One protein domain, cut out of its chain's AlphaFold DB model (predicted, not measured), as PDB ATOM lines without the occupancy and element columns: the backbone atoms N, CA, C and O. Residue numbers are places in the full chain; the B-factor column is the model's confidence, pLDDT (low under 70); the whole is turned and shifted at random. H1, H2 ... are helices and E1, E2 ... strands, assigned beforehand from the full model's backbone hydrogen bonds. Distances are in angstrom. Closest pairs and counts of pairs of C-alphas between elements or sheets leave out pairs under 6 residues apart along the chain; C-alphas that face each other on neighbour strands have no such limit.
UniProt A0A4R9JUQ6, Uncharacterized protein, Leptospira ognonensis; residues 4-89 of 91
ATOM      1  N   TRP A   4     149.380 164.500 218.450       98.00
ATOM      2  CA  TRP A   4     150.169 164.350 217.228       98.00
ATOM      3  C   TRP A   4     151.556 163.821 217.559       98.00
ATOM      4  O   TRP A   4     152.338 164.495 218.224       98.00
ATOM      5  N   ILE A   5     151.892 162.646 217.037       98.12
ATOM      6  CA  ILE A   5     153.281 162.200 216.983       98.12
ATOM      7  C   ILE A   5     153.908 162.839 215.753       98.12
ATOM      8  O   ILE A   5     153.469 162.606 214.623       98.12
ATOM      9  N   ARG A   6     154.924 163.663 215.980       98.19
ATOM     10  CA  ARG A   6     155.665 164.373 214.944       98.19
ATOM     11  C   ARG A   6     157.060 163.791 214.831       98.19
ATOM     12  O   ARG A   6     157.703 163.542 215.849       98.19
ATOM     13  N   LYS A   7     157.510 163.604 213.594       97.88
ATOM     14  CA  LYS A   7     158.871 163.188 213.261       97.88
ATOM     15  C   LYS A   7     159.570 164.349 212.573       97.88
ATOM     16  O   LYS A   7     159.039 164.864 211.589       97.88
ATOM     17  N   THR A   8     160.752 164.722 213.044       97.44
ATOM     18  CA  THR A   8     161.642 165.647 212.345       97.44
ATOM     19  C   THR A   8     162.877 164.894 211.868       97.44
ATOM     20  O   THR A   8     163.591 164.277 212.654       97.44
ATOM     21  N   TYR A   9     163.135 164.935 210.562       95.81
ATOM     22  CA  TYR A   9     164.325 164.339 209.955       95.81
ATOM     23  C   TYR A   9     164.835 165.230 208.824       95.81
ATOM     24  O   TYR A   9     164.064 165.626 207.948       95.81
ATOM     25  N   LYS A  10     166.138 165.549 208.828       94.12
ATOM     26  CA  LYS A  10     166.769 166.459 207.848       94.12
ATOM     27  C   LYS A  10     165.979 167.766 207.669       94.12
ATOM     28  O   LYS A  10     165.627 168.130 206.548       94.12
ATOM     29  N   GLU A  11     165.664 168.418 208.790       91.81
ATOM     30  CA  GLU A  11     164.933 169.699 208.860       91.81
ATOM     31  C   GLU A  11     163.488 169.664 208.322       91.81
ATOM     32  O   GLU A  11     162.851 170.706 208.169       91.81
ATOM     33  N   LYS A  12     162.935 168.478 208.044       94.88
ATOM     34  CA  LYS A  12     161.531 168.313 207.662       94.88
ATOM     35  C   LYS A  12     160.754 167.680 208.799       94.88
ATOM     36  O   LYS A  12     161.085 166.575 209.219       94.88
ATOM     37  N   THR A  13     159.709 168.370 209.240       96.25
ATOM     38  CA  THR A  13     158.761 167.867 210.234       96.25
ATOM     39  C   THR A  13     157.495 167.370 209.549       96.25
ATOM     40  O   THR A  13     156.911 168.077 208.727       96.25
ATOM     41  N   GLU A  14     157.049 166.172 209.913       96.69
ATOM     42  CA  GLU A  14     155.789 165.592 209.453       96.69
ATOM     43  C   GLU A  14     154.950 165.055 210.615       96.69
ATOM     44  O   GLU A  14     155.469 164.666 211.663       96.69
ATOM     45  N   ASN A  15     153.633 165.015 210.409       97.12
ATOM     46  CA  ASN A  15     152.709 164.353 211.319       97.12
ATOM     47  C   ASN A  15     152.709 162.851 211.016       97.12
ATOM     48  O   ASN A  15     152.105 162.416 210.037       97.12
ATOM     49  N   PHE A  16     153.385 162.075 211.856       96.81
ATOM     50  CA  PHE A  16     153.565 160.635 211.687       96.81
ATOM     51  C   PHE A  16     152.317 159.840 212.087       96.81
ATOM     52  O   PHE A  16     151.903 158.922 211.383       96.81
ATOM     53  N   LEU A  17     151.705 160.196 213.219       97.12
ATOM     54  CA  LEU A  17     150.551 159.490 213.768       97.12
ATOM     55  C   LEU A  17     149.644 160.451 214.536       97.12
ATOM     56  O   LEU A  17     150.120 161.385 215.178       97.12
ATOM     57  N   HIS A  18     148.341 160.184 214.489       97.62
ATOM     58  CA  HIS A  18     147.332 160.890 215.271       97.62
ATOM     59  C   HIS A  18     146.633 159.892 216.193       97.62
ATOM     60  O   HIS A  18     145.962 158.978 215.714       97.62
ATOM     61  N   LEU A  19     146.791 160.058 217.502       96.75
ATOM     62  CA  LEU A  19     146.116 159.242 218.515       96.75
ATOM     63  C   LEU A  19     144.965 160.038 219.115       96.75
ATOM     64  O   LEU A  19     145.098 161.240 219.245       96.75
ATOM     65  N   LEU A  20     143.864 159.395 219.506       94.56
ATOM     66  CA  LEU A  20     142.814 160.019 220.329       94.56
ATOM     67  C   LEU A  20     142.314 161.398 219.859       94.56
ATOM     68  O   LEU A  20     142.026 162.258 220.678       94.56
ATOM     69  N   LYS A  21     142.158 161.582 218.544       91.94
ATOM     70  CA  LYS A  21     141.843 162.857 217.882       91.94
ATOM     71  C   LYS A  21     140.871 163.781 218.637       91.94
ATOM     72  O   LYS A  21     141.100 164.981 218.683       91.94
ATOM     73  N   ASP A  22     139.788 163.262 219.203       91.44
ATOM     74  CA  ASP A  22     138.736 164.085 219.813       91.44
ATOM     75  C   ASP A  22     138.654 163.955 221.354       91.44
ATOM     76  O   ASP A  22     137.721 164.483 221.961       91.44
ATOM     77  N   ASP A  23     139.623 163.293 222.009       92.31
ATOM     78  CA  ASP A  23     139.659 163.123 223.472       92.31
ATOM     79  C   ASP A  23     140.544 164.170 224.169       92.31
ATOM     80  O   ASP A  23     141.764 164.063 224.247       92.31
ATOM     81  N   TRP A  24     139.918 165.192 224.748       90.69
ATOM     82  CA  TRP A  24     140.611 166.273 225.457       90.69
ATOM     83  C   TRP A  24     140.961 165.948 226.919       90.69
ATOM     84  O   TRP A  24     141.463 166.816 227.642       90.69
ATOM     85  N   SER A  25     140.715 164.713 227.370       89.00
ATOM     86  CA  SER A  25     141.104 164.232 228.694       89.00
ATOM     87  C   SER A  25     142.615 164.016 228.761       89.00
ATOM     88  O   SER A  25     143.147 163.009 228.296       89.00
ATOM     89  N   LEU A  26     143.324 164.956 229.392       89.69
ATOM     90  CA  LEU A  26     144.775 164.868 229.564       89.69
ATOM     91  C   LEU A  26     145.234 163.541 230.223       89.69
ATOM     92  O   LEU A  26     146.215 162.984 229.740       89.69
ATOM     93  N   PRO A  27     144.551 162.979 231.246       90.62
ATOM     94  CA  PRO A  27     144.878 161.645 231.758       90.62
ATOM     95  C   PRO A  27     144.769 160.525 230.719       90.62
ATOM     96  O   PRO A  27     145.745 159.807 230.524       90.62
ATOM     97  N   ASN A  28     143.649 160.432 229.992       92.31
ATOM     98  CA  ASN A  28     143.469 159.401 228.960       92.31
ATOM     99  C   ASN A  28     144.540 159.514 227.868       92.31
ATOM    100  O   ASN A  28     145.042 158.508 227.373       92.31
ATOM    101  N   ASN A  29     144.915 160.748 227.514       93.94
ATOM    102  CA  ASN A  29     145.957 161.009 226.529       93.94
ATOM    103  C   ASN A  29     147.326 160.491 226.979       93.94
ATOM    104  O   ASN A  29     148.048 159.902 226.179       93.94
ATOM    105  N   PHE A  30     147.687 160.670 228.250       95.06
ATOM    106  CA  PHE A  30     148.946 160.143 228.777       95.06
ATOM    107  C   PHE A  30     148.956 158.611 228.858       95.06
ATOM    108  O   PHE A  30     149.979 158.010 228.530       95.06
ATOM    109  N   ASP A  31     147.831 157.990 229.218       94.25
ATOM    110  CA  ASP A  31     147.705 156.529 229.238       94.25
ATOM    111  C   ASP A  31     147.861 155.950 227.822       94.25
ATOM    112  O   ASP A  31     148.736 155.115 227.585       94.25
ATOM    113  N   ALA A  32     147.108 156.467 226.847       95.44
ATOM    114  CA  ALA A  32     147.186 156.005 225.460       95.44
ATOM    115  C   ALA A  32     148.545 156.293 224.805       95.44
ATOM    116  O   ALA A  32     149.029 155.492 224.003       95.44
ATOM    117  N   PHE A  33     149.184 157.417 225.141       97.19
ATOM    118  CA  PHE A  33     150.556 157.689 224.716       97.19
ATOM    119  C   PHE A  33     151.530 156.650 225.273       97.19
ATOM    120  O   PHE A  33     152.359 156.141 224.521       97.19
ATOM    121  N   GLY A  34     151.420 156.310 226.561       97.00
ATOM    122  CA  GLY A  34     152.245 155.284 227.192       97.00
ATOM    123  C   GLY A  34     152.055 153.905 226.559       97.00
ATOM    124  O   GLY A  34     153.042 153.255 226.216       97.00
ATOM    125  N   GLU A  35     150.805 153.488 226.339       96.38
ATOM    126  CA  GLU A  35     150.469 152.228 225.661       96.38
ATOM    127  C   GLU A  35     151.030 152.181 224.234       96.38
ATOM    128  O   GLU A  35     151.663 151.199 223.836       96.38
ATOM    129  N   TRP A  36     150.851 153.262 223.468       97.31
ATOM    130  CA  TRP A  36     151.410 153.357 222.125       97.31
ATOM    131  C   TRP A  36     152.936 153.288 222.152       97.31
ATOM    132  O   TRP A  36     153.514 152.487 221.418       97.31
ATOM    133  N   LEU A  37     153.593 154.066 223.014       96.94
ATOM    134  CA  LEU A  37     155.050 154.110 223.087       96.94
ATOM    135  C   LEU A  37     155.642 152.755 223.491       96.94
ATOM    136  O   LEU A  37     156.669 152.348 222.959       96.94
ATOM    137  N   GLN A  38     154.962 152.020 224.373       96.69
ATOM    138  CA  GLN A  38     155.327 150.648 224.713       96.69
ATOM    139  C   GLN A  38     155.169 149.687 223.524       96.69
ATOM    140  O   GLN A  38     155.982 148.780 223.363       96.69
ATOM    141  N   SER A  39     154.158 149.883 222.671       96.12
ATOM    142  CA  SER A  39     153.934 149.041 221.485       96.12
ATOM    143  C   SER A  39     154.991 149.219 220.386       96.12
ATOM    144  O   SER A  39     155.190 148.310 219.580       96.12
ATOM    145  N   VAL A  40     155.674 150.369 220.361       93.62
ATOM    146  CA  VAL A  40     156.712 150.718 219.374       93.62
ATOM    147  C   VAL A  40     158.112 150.812 219.990       93.62
ATOM    148  O   VAL A  40     159.023 151.338 219.349       93.62
ATOM    149  N   ASP A  41     158.293 150.312 221.214       90.88
ATOM    150  CA  ASP A  41     159.534 150.443 221.982       90.88
ATOM    151  C   ASP A  41     160.750 149.947 221.180       90.88
ATOM    152  O   ASP A  41     160.756 148.842 220.639       90.88
ATOM    153  N   GLU A  42     161.770 150.801 221.077       89.00
ATOM    154  CA  GLU A  42     163.011 150.605 220.315       89.00
ATOM    155  C   GLU A  42     162.849 150.445 218.789       89.00
ATOM    156  O   GLU A  42     163.830 150.164 218.097       89.00
ATOM    157  N   THR A  43     161.651 150.676 218.242       92.19
ATOM    158  CA  THR A  43     161.389 150.616 216.788       92.19
ATOM    159  C   THR A  43     161.418 151.977 216.095       92.19
ATOM    160  O   THR A  43     161.560 152.032 214.870       92.19
ATOM    161  N   LEU A  44     161.292 153.075 216.851       94.06
ATOM    162  CA  LEU A  44     161.377 154.419 216.288       94.06
ATOM    163  C   LEU A  44     162.783 154.695 215.734       94.06
ATOM    164  O   LEU A  44     163.800 154.259 216.275       94.06
ATOM    165  N   ASP A  45     162.819 155.437 214.632       93.69
ATOM    166  CA  ASP A  45     164.053 155.847 213.965       93.69
ATOM    167  C   ASP A  45     164.889 156.748 214.884       93.69
ATOM    168  O   ASP A  45     164.460 157.853 215.221       93.69
ATOM    169  N   LYS A  46     166.073 156.269 215.278       90.19
ATOM    170  CA  LYS A  46     166.964 156.944 216.233       90.19
ATOM    171  C   LYS A  46     167.703 158.141 215.637       90.19
ATOM    172  O   LYS A  46     168.191 158.971 216.398       90.19
ATOM    173  N   ASP A  47     167.765 158.242 214.310       93.38
ATOM    174  CA  ASP A  47     168.376 159.383 213.618       93.38
ATOM    175  C   ASP A  47     167.380 160.541 213.425       93.38
ATOM    176  O   ASP A  47     167.722 161.579 212.853       93.38
ATOM    177  N   ALA A  48     166.133 160.359 213.869       95.88
ATOM    178  CA  ALA A  48     165.093 161.368 213.838       95.88
ATOM    179  C   ALA A  48     164.767 161.885 215.242       95.88
ATOM    180  O   ALA A  48     164.896 161.186 216.249       95.88
ATOM    181  N   GLU A  49     164.295 163.124 215.282       96.38
ATOM    182  CA  GLU A  49     163.736 163.731 216.483       96.38
ATOM    183  C   GLU A  49     162.234 163.454 216.516       96.38
ATOM    184  O   GLU A  49     161.538 163.603 215.503       96.38
ATOM    185  N   TRP A  50     161.722 163.066 217.681       98.19
ATOM    186  CA  TRP A  50     160.316 162.734 217.860       98.19
ATOM    187  C   TRP A  50     159.686 163.614 218.929       98.19
ATOM    188  O   TRP A  50     160.252 163.815 220.001       98.19
ATOM    189  N   ILE A  51     158.477 164.101 218.657       98.31
ATOM    190  CA  ILE A  51     157.685 164.870 219.620       98.31
ATOM    191  C   ILE A  51     156.273 164.297 219.680       98.31
ATOM    192  O   ILE A  51     155.600 164.202 218.654       98.31
ATOM    193  N   ALA A  52     155.793 163.996 220.883       98.12
ATOM    194  CA  ALA A  52     154.376 163.801 221.162       98.12
ATOM    195  C   ALA A  52     153.744 165.145 221.554       98.12
ATOM    196  O   ALA A  52     153.949 165.634 222.663       98.12
ATOM    197  N   ASP A  53     152.997 165.760 220.637       97.50
ATOM    198  CA  ASP A  53     152.228 166.988 220.864       97.50
ATOM    199  C   ASP A  53     150.846 166.645 221.431       97.50
ATOM    200  O   ASP A  53     149.927 166.256 220.703       97.50
ATOM    201  N   ILE A  54     150.721 166.739 222.752       96.31
ATOM    202  CA  ILE A  54     149.527 166.375 223.508       96.31
ATOM    203  C   ILE A  54     148.678 167.625 223.725       96.31
ATOM    204  O   ILE A  54     148.997 168.493 224.539       96.31
ATOM    205  N   GLY A  55     147.564 167.698 222.999       94.00
ATOM    206  CA  GLY A  55     146.548 168.727 223.199       94.00
ATOM    207  C   GLY A  55     145.692 168.465 224.439       94.00
ATOM    208  O   GLY A  55     145.266 167.334 224.663       94.00
ATOM    209  N   PHE A  56     145.370 169.509 225.199       90.50
ATOM    210  CA  PHE A  56     144.377 169.436 226.272       90.50
ATOM    211  C   PHE A  56     143.557 170.714 226.384       90.50
ATOM    212  O   PHE A  56     143.987 171.776 225.941       90.50
ATOM    213  N   MET A  57     142.383 170.597 226.999       88.69
ATOM    214  CA  MET A  57     141.575 171.745 227.401       88.69
ATOM    215  C   MET A  57     141.491 171.806 228.928       88.69
ATOM    216  O   MET A  57     141.273 170.764 229.563       88.69
ATOM    217  N   PRO A  58     141.623 172.991 229.547       81.81
ATOM    218  CA  PRO A  58     141.358 173.148 230.969       81.81
ATOM    219  C   PRO A  58     139.930 172.708 231.310       81.81
ATOM    220  O   PRO A  58     138.963 173.052 230.629       81.81
ATOM    221  N   ARG A  59     139.775 171.947 232.399       80.00
ATOM    222  CA  ARG A  59     138.443 171.616 232.926       80.00
ATOM    223  C   ARG A  59     137.800 172.896 233.465       80.00
ATOM    224  O   ARG A  59     138.462 173.662 234.167       80.00
ATOM    225  N   GLN A  60     136.512 173.120 233.195       77.81
ATOM    226  CA  GLN A  60     135.797 174.240 233.814       77.81
ATOM    227  C   GLN A  60     135.904 174.139 235.342       77.81
ATOM    228  O   GLN A  60     135.623 173.088 235.917       77.81
ATOM    229  N   ASN A  61     136.316 175.235 235.988       75.31
ATOM    230  CA  ASN A  61     136.547 175.314 237.435       75.31
ATOM    231  C   ASN A  61     137.620 174.339 237.963       75.31
ATOM    232  O   ASN A  61     137.514 173.853 239.091       75.31
ATOM    233  N   ALA A  62     138.646 174.026 237.165       73.94
ATOM    234  CA  ALA A  62     139.738 173.162 237.603       73.94
ATOM    235  C   ALA A  62     140.463 173.730 238.839       73.94
ATOM    236  O   ALA A  62     141.093 174.781 238.780       73.94
ATOM    237  N   THR A  63     140.418 172.986 239.943       70.44
ATOM    238  CA  THR A  63     141.246 173.197 241.149       70.44
ATOM    239  C   THR A  63     142.197 172.022 241.417       70.44
ATOM    240  O   THR A  63     142.945 172.038 242.391       70.44
ATOM    241  N   GLY A  64     142.164 170.992 240.562       70.88
ATOM    242  CA  GLY A  64     143.005 169.793 240.640       70.88
ATOM    243  C   GLY A  64     144.163 169.794 239.635       70.88
ATOM    244  O   GLY A  64     144.213 170.625 238.733       70.88
ATOM    245  N   GLY A  65     145.084 168.838 239.777       76.56
ATOM    246  CA  GLY A  65     146.262 168.696 238.910       76.56
ATOM    247  C   GLY A  65     146.015 167.962 237.581       76.56
ATOM    248  O   GLY A  65     144.908 167.490 237.298       76.56
ATOM    249  N   GLY A  66     147.075 167.874 236.773       80.50
ATOM    250  CA  GLY A  66     147.163 167.021 235.581       80.50
ATOM    251  C   GLY A  66     147.588 165.578 235.908       80.50
ATOM    252  O   GLY A  66     147.741 165.241 237.085       80.50
ATOM    253  N   PRO A  67     147.769 164.714 234.891       87.94
ATOM    254  CA  PRO A  67     148.280 163.364 235.097       87.94
ATOM    255  C   PRO A  67     149.721 163.382 235.609       87.94
ATOM    256  O   PRO A  67     150.490 164.310 235.353       87.94
ATOM    257  N   VAL A  68     150.093 162.321 236.321       90.50
ATOM    258  CA  VAL A  68     151.476 162.098 236.742       90.50
ATOM    259  C   VAL A  68     152.256 161.529 235.564       90.50
ATOM    260  O   VAL A  68     151.917 160.469 235.047       90.50
ATOM    261  N   ILE A  69     153.348 162.191 235.184       94.06
ATOM    262  CA  ILE A  69     154.335 161.604 234.277       94.06
ATOM    263  C   ILE A  69     155.161 160.617 235.101       94.06
ATOM    264  O   ILE A  69     155.986 161.016 235.924       94.06
ATOM    265  N   SER A  70     154.880 159.324 234.951       95.31
ATOM    266  CA  SER A  70     155.543 158.284 235.736       95.31
ATOM    267  C   SER A  70     157.012 158.118 235.327       95.31
ATOM    268  O   SER A  70     157.400 158.407 234.193       95.31
ATOM    269  N   LEU A  71     157.836 157.590 236.239       97.81
ATOM    270  CA  LEU A  71     159.235 157.267 235.933       97.81
ATOM    271  C   LEU A  71     159.361 156.263 234.780       97.81
ATOM    272  O   LEU A  71     160.327 156.320 234.025       97.81
ATOM    273  N   ASP A  72     158.407 155.349 234.637       96.25
ATOM    274  CA  ASP A  72     158.450 154.345 233.574       96.25
ATOM    275  C   ASP A  72     158.105 154.947 232.211       96.25
ATOM    276  O   ASP A  72     158.789 154.642 231.233       96.25
ATOM    277  N   LEU A  73     157.156 155.889 232.157       96.56
ATOM    278  CA  LEU A  73     156.906 156.669 230.945       96.56
ATOM    279  C   LEU A  73     158.137 157.501 230.561       96.56
ATOM    280  O   LEU A  73     158.541 157.499 229.403       96.56
ATOM    281  N   MET A  74     158.800 158.143 231.530       97.81
ATOM    282  CA  MET A  74     160.039 158.890 231.268       97.81
ATOM    283  C   MET A  74     161.144 157.996 230.689       97.81
ATOM    284  O   MET A  74     161.813 158.384 229.731       97.81
ATOM    285  N   LYS A  75     161.333 156.784 231.228       97.50
ATOM    286  CA  LYS A  75     162.308 155.819 230.689       97.50
ATOM    287  C   LYS A  75     161.951 155.377 229.272       97.50
ATOM    288  O   LYS A  75     162.851 155.223 228.452       97.50
ATOM    289  N   LEU A  76     160.668 155.152 228.983       96.81
ATOM    290  CA  LEU A  76     160.195 154.855 227.629       96.81
ATOM    291  C   LEU A  76     160.523 156.005 226.671       96.81
ATOM    292  O   LEU A  76     161.090 155.747 225.611       96.81
ATOM    293  N   CYS A  77     160.265 157.253 227.067       97.06
ATOM    294  CA  CYS A  77     160.598 158.429 226.264       97.06
ATOM    295  C   CYS A  77     162.096 158.505 225.938       97.06
ATOM    296  O   CYS A  77     162.467 158.645 224.774       97.06
ATOM    297  N   ILE A  78     162.958 158.325 226.947       96.00
ATOM    298  CA  ILE A  78     164.421 158.336 226.774       96.00
ATOM    299  C   ILE A  78     164.872 157.233 225.812       96.00
ATOM    300  O   ILE A  78     165.652 157.495 224.899       96.00
ATOM    301  N   ARG A  79     164.382 155.998 225.990       94.69
ATOM    302  CA  ARG A  79     164.771 154.861 225.134       94.69
ATOM    303  C   ARG A  79     164.361 155.045 223.673       94.69
ATOM    304  O   ARG A  79     165.055 154.552 222.787       94.69
ATOM    305  N   ASN A  80     163.273 155.772 223.437       95.12
ATOM    306  CA  ASN A  80     162.702 156.003 222.112       95.12
ATOM    307  C   ASN A  80     163.037 157.379 221.521       95.12
ATOM    308  O   ASN A  80     162.516 157.712 220.462       95.12
ATOM    309  N   ASN A  81     163.898 158.165 222.180       95.56
ATOM    310  CA  ASN A  81     164.276 159.518 221.758       95.56
ATOM    311  C   ASN A  81     163.064 160.413 221.423       95.56
ATOM    312  O   ASN A  81     163.050 161.102 220.401       95.56
ATOM    313  N   ILE A  82     162.023 160.357 222.259       97.69
ATOM    314  CA  ILE A  82     160.789 161.125 222.069       97.69
ATOM    315  C   ILE A  82     160.564 162.098 223.220       97.69
ATOM    316  O   ILE A  82     160.604 161.731 224.395       97.69
ATOM    317  N   GLU A  83     160.301 163.351 222.874       97.94
ATOM    318  CA  GLU A  83     159.957 164.406 223.818       97.94
ATOM    319  C   GLU A  83     158.440 164.596 223.904       97.94
ATOM    320  O   GLU A  83     157.688 164.270 222.982       97.94
ATOM    321  N   ILE A  84     157.979 165.147 225.025       97.69
ATOM    322  CA  ILE A  84     156.568 165.474 225.239       97.69
ATOM    323  C   ILE A  84     156.409 166.987 225.127       97.69
ATOM    324  O   ILE A  84     157.049 167.741 225.858       97.69
ATOM    325  N   TYR A  85     155.515 167.424 224.247       96.88
ATOM    326  CA  TYR A  85     155.094 168.812 224.114       96.88
ATOM    327  C   TYR A  85     153.619 168.918 224.495       96.88
ATOM    328  O   TYR A  85     152.793 168.171 223.978       96.88
ATOM    329  N   ILE A  86     153.275 169.818 225.414       93.69
ATOM    330  CA  ILE A  86     151.904 169.958 225.917       93.69
ATOM    331  C   ILE A  86     151.302 171.247 225.357       93.69
ATOM    332  O   ILE A  86     151.815 172.335 225.609       93.69
ATOM    333  N   SER A  87     150.198 171.113 224.626       93.50
ATOM    334  CA  SER A  87     149.494 172.215 223.969       93.50
ATOM    335  C   SER A  87     148.144 172.471 224.633       93.50
ATOM    336  O   SER A  87     147.254 171.622 224.590       93.50
ATOM    337  N   GLU A  88     147.960 173.651 225.211       90.88
ATOM    338  CA  GLU A  88     146.682 174.072 225.794       90.88
ATOM    339  C   GLU A  88     145.734 174.645 224.725       90.88
ATOM    340  O   GLU A  88     146.158 175.372 223.825       90.88
ATOM    341  N   PHE A  89     144.444 174.314 224.822       88.06
ATOM    342  CA  PHE A  89     143.377 174.780 223.936       88.06
ATOM    343  C   PHE A  89     142.187 175.318 224.736       88.06
ATOM    344  O   PHE A  89     141.795 174.745 225.749       88.06
TER     345      PHE A  89
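What this domain is: This is residues 4 to 89 of the 91 residues of an uncharacterized protein of Leptospira ognonensis (UniProt A0A4R9JUQ6). A strongly twisted four-stranded sheet has H1 over one face, making two layers, while H2 grazes it near E4 and residues 60 to 65 stick out. The 86 printed residues run E1, E2, H1, E3, H2, E4, class mixed; the mixed sheet's order is E2, E1, E3, E4. It is compact, radius of gyration of the C-alphas 13.4 A, spanning 43 by 26 by 16 A.

Where its parts are: E1, residues 4 to 9, begins at C-alpha 4 (150.169, 164.350, 217.228). E2 is 12 to 18; H1, 26 to 39, 20.0 A; E3, 49 to 56, 22.4 A; H2, 71 to 79; E4, 82 to 88, ending at (146.682, 174.072, 225.794).

How they stand to each other: Hairpin E1 and E2 is antiparallel, N 9 to O 12 2.9 A; E1 and E3 are antiparallel, N 6 to O 51 2.8 A; E3 and E4 are parallel, N 52 to O 83 2.8 A. H1 has a height over the sheet of 10.0 A. H1 residues 34 to 38 alone touch H2, closest C-alphas Gly 34 and Leu 73, 6.1 A. In H1 and H2 every O i to N i+4 pair is within hydrogen-bond range.

The domain as a whole: The farthest C-alphas, Lys 10 and Asn 61, are 43.2 A apart. The printed part has no cut; link E3 to H2 is long; no printed residue is under 70 in pLDDT.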